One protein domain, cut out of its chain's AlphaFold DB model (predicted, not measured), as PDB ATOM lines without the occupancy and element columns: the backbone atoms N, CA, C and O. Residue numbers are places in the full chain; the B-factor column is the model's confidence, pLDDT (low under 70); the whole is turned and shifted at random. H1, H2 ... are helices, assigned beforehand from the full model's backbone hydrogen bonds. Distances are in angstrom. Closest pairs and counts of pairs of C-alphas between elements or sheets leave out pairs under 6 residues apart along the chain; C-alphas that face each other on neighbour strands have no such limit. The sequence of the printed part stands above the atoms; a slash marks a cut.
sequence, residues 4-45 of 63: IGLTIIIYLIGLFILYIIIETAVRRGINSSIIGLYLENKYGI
ATOM      1  N   ILE A   4     146.245 249.525 266.210       88.31
ATOM      2  CA  ILE A   4     146.721 249.445 267.602       88.31
ATOM      3  C   ILE A   4     147.851 248.412 267.734       88.31
ATOM      4  O   ILE A   4     148.840 248.667 268.418       88.31
ATOM      5  N   GLY A   5     147.749 247.278 267.033       89.75
ATOM      6  CA  GLY A   5     148.776 246.231 267.060       89.75
ATOM      7  C   GLY A   5     150.131 246.707 266.529       89.75
ATOM      8  O   GLY A   5     151.161 246.450 267.146       89.75
ATOM      9  N   LEU A   6     150.134 247.470 265.432       91.38
ATOM     10  CA  LEU A   6     151.363 247.997 264.835       91.38
ATOM     11  C   LEU A   6     152.026 249.048 265.741       91.38
ATOM     12  O   LEU A   6     153.243 249.034 265.911       91.38
ATOM     13  N   THR A   7     151.230 249.897 266.399       93.06
ATOM     14  CA  THR A   7     151.734 250.849 267.401       93.06
ATOM     15  C   THR A   7     152.390 250.144 268.590       93.06
ATOM     16  O   THR A   7     153.461 250.566 269.026       93.06
ATOM     17  N   ILE A   8     151.795 249.056 269.092       95.06
ATOM     18  CA  ILE A   8     152.356 248.273 270.207       95.06
ATOM     19  C   ILE A   8     153.708 247.666 269.819       95.06
ATOM     20  O   ILE A   8     154.661 247.754 270.589       95.06
ATOM     21  N   ILE A   9     153.818 247.095 268.615       95.06
ATOM     22  CA  ILE A   9     155.066 246.491 268.125       95.06
ATOM     23  C   ILE A   9     156.184 247.537 268.044       95.06
ATOM     24  O   ILE A   9     157.288 247.290 268.526       95.06
ATOM     25  N   ILE A  10     155.898 248.724 267.499       96.25
ATOM     26  CA  ILE A  10     156.874 249.823 267.434       96.25
ATOM     27  C   ILE A  10     157.329 250.234 268.839       96.25
ATOM     28  O   ILE A  10     158.522 250.427 269.070       96.25
ATOM     29  N   TYR A  11     156.396 250.319 269.791       96.69
ATOM     30  CA  TYR A  11     156.711 250.641 271.182       96.69
ATOM     31  C   TYR A  11     157.638 249.610 271.825       96.69
ATOM     32  O   TYR A  11     158.612 249.986 272.475       96.69
ATOM     33  N   LEU A  12     157.367 248.319 271.622       97.31
ATOM     34  CA  LEU A  12     158.198 247.240 272.155       97.31
ATOM     35  C   LEU A  12     159.613 247.274 271.571       97.31
ATOM     36  O   LEU A  12     160.578 247.128 272.316       97.31
ATOM     37  N   ILE A  13     159.746 247.531 270.267       97.81
ATOM     38  CA  ILE A  13     161.052 247.681 269.610       97.81
ATOM     39  C   ILE A  13     161.818 248.870 270.200       97.81
ATOM     40  O   ILE A  13     162.991 248.739 270.545       97.81
ATOM     41  N   GLY A  14     161.157 250.019 270.366       97.50
ATOM     42  CA  GLY A  14     161.770 251.199 270.975       97.50
ATOM     43  C   GLY A  14     162.226 250.944 272.412       97.50
ATOM     44  O   GLY A  14     163.345 251.303 272.778       97.50
ATOM     45  N   LEU A  15     161.397 250.266 273.209       97.31
ATOM     46  CA  LEU A  15     161.730 249.894 274.583       97.31
ATOM     47  C   LEU A  15     162.919 248.923 274.635       97.31
ATOM     48  O   LEU A  15     163.784 249.056 275.497       97.31
ATOM     49  N   PHE A  16     162.987 247.980 273.694       97.19
ATOM     50  CA  PHE A  16     164.089 247.027 273.587       97.19
ATOM     51  C   PHE A  16     165.412 247.715 273.228       97.19
ATOM     52  O   PHE A  16     166.435 247.463 273.862       97.19
ATOM     53  N   ILE A  17     165.393 248.648 272.272       97.62
ATOM     54  CA  ILE A  17     166.572 249.459 271.934       97.62
ATOM     55  C   ILE A  17     167.001 250.302 273.141       97.62
ATOM     56  O   ILE A  17     168.185 250.353 273.470       97.62
ATOM     57  N   LEU A  18     166.049 250.932 273.836       96.25
ATOM     58  CA  LEU A  18     166.330 251.719 275.035       96.25
ATOM     59  C   LEU A  18     166.960 250.866 276.144       96.25
ATOM     60  O   LEU A  18     167.924 251.304 276.772       96.25
ATOM     61  N   TYR A  19     166.461 249.647 276.352       95.31
ATOM     62  CA  TYR A  19     167.050 248.686 277.280       95.31
ATOM     63  C   TYR A  19     168.519 248.410 276.940       95.31
ATOM     64  O   TYR A  19     169.368 248.553 277.816       95.31
ATOM     65  N   ILE A  20     168.836 248.119 275.672       93.94
ATOM     66  CA  ILE A  20     170.218 247.873 275.227       93.94
ATOM     67  C   ILE A  20     171.108 249.091 275.486       93.94
ATOM     68  O   ILE A  20     172.251 248.938 275.919       93.94
ATOM     69  N   ILE A  21     170.606 250.306 275.242       95.62
ATOM     70  CA  ILE A  21     171.363 251.541 275.485       95.62
ATOM     71  C   ILE A  21     171.683 251.687 276.974       95.62
ATOM     72  O   ILE A  21     172.839 251.926 277.321       95.62
ATOM     73  N   ILE A  22     170.687 251.527 277.851       93.12
ATOM     74  CA  ILE A  22     170.872 251.639 279.303       93.12
ATOM     75  C   ILE A  22     171.803 250.536 279.798       93.12
ATOM     76  O   ILE A  22     172.748 250.825 280.524       93.12
ATOM     77  N   GLU A  23     171.585 249.290 279.381       89.06
ATOM     78  CA  GLU A  23     172.430 248.165 279.768       89.06
ATOM     79  C   GLU A  23     173.872 248.399 279.325       89.06
ATOM     80  O   GLU A  23     174.787 248.252 280.126       89.06
ATOM     81  N   THR A  24     174.091 248.832 278.084       89.31
ATOM     82  CA  THR A  24     175.436 249.117 277.577       89.31
ATOM     83  C   THR A  24     176.059 250.282 278.333       89.31
ATOM     84  O   THR A  24     177.208 250.184 278.746       89.31
ATOM     85  N   ALA A  25     175.330 251.374 278.563       88.06
ATOM     86  CA  ALA A  25     175.843 252.531 279.292       88.06
ATOM     87  C   ALA A  25     176.197 252.181 280.744       88.06
ATOM     88  O   ALA A  25     177.256 252.570 281.230       88.06
ATOM     89  N   VAL A  26     175.352 251.401 281.420       85.31
ATOM     90  CA  VAL A  26     175.564 250.955 282.800       85.31
ATOM     91  C   VAL A  26     176.673 249.912 282.867       85.31
ATOM     92  O   VAL A  26     177.607 250.071 283.642       85.31
ATOM     93  N   ARG A  27     176.627 248.865 282.043       79.50
ATOM     94  CA  ARG A  27     177.617 247.780 282.036       79.50
ATOM     95  C   ARG A  27     178.985 248.311 281.632       79.50
ATOM     96  O   ARG A  27     179.955 248.054 282.330       79.50
ATOM     97  N   ARG A  28     179.067 249.102 280.561       76.00
ATOM     98  CA  ARG A  28     180.324 249.692 280.081       76.00
ATOM     99  C   ARG A  28     180.813 250.798 281.014       76.00
ATOM    100  O   ARG A  28     182.003 250.843 281.285       76.00
ATOM    101  N   GLY A  29     179.908 251.612 281.558       73.56
ATOM    102  CA  GLY A  29     180.230 252.658 282.529       73.56
ATOM    103  C   GLY A  29     180.720 252.113 283.870       73.56
ATOM    104  O   GLY A  29     181.694 252.627 284.409       73.56
ATOM    105  N   ILE A  30     180.109 251.046 284.399       68.19
ATOM    106  CA  ILE A  30     180.597 250.350 285.600       68.19
ATOM    107  C   ILE A  30     181.935 249.667 285.302       68.19
ATOM    108  O   ILE A  30     182.858 249.796 286.101       68.19
ATOM    109  N   ASN A  31     182.066 248.993 284.155       63.59
ATOM    110  CA  ASN A  31     183.297 248.294 283.775       63.59
ATOM    111  C   ASN A  31     184.487 249.243 283.538       63.59
ATOM    112  O   ASN A  31     185.630 248.841 283.701       63.59
ATOM    113  N   SER A  32     184.237 250.509 283.189       66.00
ATOM    114  CA  SER A  32     185.275 251.539 283.041       66.00
ATOM    115  C   SER A  32     185.411 252.469 284.253       66.00
ATOM    116  O   SER A  32     186.141 253.456 284.188       66.00
ATOM    117  N   SER A  33     184.667 252.226 285.334       65.31
ATOM    118  CA  SER A  33     184.634 253.101 286.508       65.31
ATOM    119  C   SER A  33     185.661 252.683 287.559       65.31
ATOM    120  O   SER A  33     185.919 251.497 287.759       65.31
ATOM    121  N   ILE A  34     186.166 253.666 288.315       66.94
ATOM    122  CA  ILE A  34     186.967 253.475 289.538       66.94
ATOM    123  C   ILE A  34     186.294 252.486 290.496       66.94
ATOM    124  O   ILE A  34     186.990 251.747 291.176       66.94
ATOM    125  N   ILE A  35     184.957 252.431 290.535       68.88
ATOM    126  CA  ILE A  35     184.210 251.458 291.347       68.88
ATOM    127  C   ILE A  35     184.351 250.035 290.795       68.88
ATOM    128  O   ILE A  35     184.525 249.112 291.583       68.88
ATOM    129  N   GLY A  36     184.319 249.854 289.469       68.19
ATOM    130  CA  GLY A  36     184.560 248.564 288.819       68.19
ATOM    131  C   GLY A  36     185.976 248.057 289.086       68.19
ATOM    132  O   GLY A  36     186.138 246.942 289.570       68.19
ATOM    133  N   LEU A  37     186.974 248.927 288.909       69.19
ATOM    134  CA  LEU A  37     188.377 248.630 289.209       69.19
ATOM    135  C   LEU A  37     188.625 248.408 290.713       69.19
ATOM    136  O   LEU A  37     189.404 247.545 291.107       69.19
ATOM    137  N   TYR A  38     187.959 249.170 291.584       74.75
ATOM    138  CA  TYR A  38     188.034 249.000 293.036       74.75
ATOM    139  C   TYR A  38     187.415 247.671 293.484       74.75
ATOM    140  O   TYR A  38     187.972 247.003 294.349       74.75
ATOM    141  N   LEU A  39     186.288 247.265 292.893       71.88
ATOM    142  CA  LEU A  39     185.665 245.961 293.133       71.88
ATOM    143  C   LEU A  39     186.548 244.815 292.621       71.88
ATOM    144  O   LEU A  39     186.729 243.836 293.341       71.88
ATOM    145  N   GLU A  40     187.133 244.956 291.432       70.88
ATOM    146  CA  GLU A  40     188.093 244.005 290.856       70.88
ATOM    147  C   GLU A  40     189.321 243.831 291.759       70.88
ATOM    148  O   GLU A  40     189.639 242.709 292.148       70.88
ATOM    149  N   ASN A  41     189.945 244.930 292.193       72.38
ATOM    150  CA  ASN A  41     191.114 244.888 293.073       72.38
ATOM    151  C   ASN A  41     190.795 244.393 294.487       72.38
ATOM    152  O   ASN A  41     191.609 243.700 295.092       72.38
ATOM    153  N   LYS A  42     189.637 244.759 295.054       74.06
ATOM    154  CA  LYS A  42     189.290 244.406 296.439       74.06
ATOM    155  C   LYS A  42     188.789 242.971 296.575       74.06
ATOM    156  O   LYS A  42     189.060 242.334 297.589       74.06
ATOM    157  N   TYR A  43     188.042 242.481 295.590       71.81
ATOM    158  CA  TYR A  43     187.429 241.152 295.630       71.81
ATOM    159  C   TYR A  43     188.092 240.153 294.670       71.81
ATOM    160  O   TYR A  43     187.630 239.021 294.574       71.81
ATOM    161  N   GLY A  44     189.174 240.541 293.982       59.66
ATOM    162  CA  GLY A  44     189.930 239.656 293.091       59.66
ATOM    163  C   GLY A  44     189.109 239.149 291.907       59.66
ATOM    164  O   GLY A  44     189.370 238.061 291.401       59.66
ATOM    165  N   ILE A  45     188.099 239.914 291.484       61.78
ATOM    166  CA  ILE A  45     187.194 239.542 290.393       61.78
ATOM    167  C   ILE A  45     187.903 239.829 289.065       61.78
ATOM    168  O   ILE A  45     187.457 240.669 288.292       61.78
TER     169      ILE A  45
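What this domain is: This is residues 4 to 45 of the 63 residues of an uncharacterized protein of Thalassobacillus cyri (UniProt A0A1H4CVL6). One long helix, H1, makes most of the length of a thin rod, and a short helix, H2, turns off steeply at its far end, making an L-like corner and adding the rest of the length. Residues 4 to 26 of H1 stick out free of the rest. The printed part has 42 residues, with two named helices in the order H1, H2 and no named strand, and is all helix. It is extended, with a radius of gyration of the C-alphas of 16.6 A and spans of 52 by 13 by 7 A.

How they stand to each other: H1, residues 4 to 31, and H2, residues 34 to 43, are close but not clearly touching, with 2 pairs of C-alphas within 8 A. Their closest C-alphas, those of Ile 30 and Gly 36, are 5.4 A apart. Their lines stand at a steep tilt of 65 degrees, and they run the same way. In H1 and H2 every O i to N i+4 pair is within hydrogen-bond range.

Where its parts are: H1 measures 40.0 A from C-alpha 4 at (146.721, 249.445, 267.602) to C-alpha 31 at (183.297, 248.294, 283.775). H2 measures 13.8 A and ends with C-alpha 43 at (187.429, 241.152, 295.630).

The domain as a whole: The two C-alphas farthest apart, those of Ile 4 and Lys 42, are 51.7 A apart. The printed part has no cut, and the link from H1 to H2 is tight. The pLDDT is under 70 at residues 30 to 37 and 44 to 45.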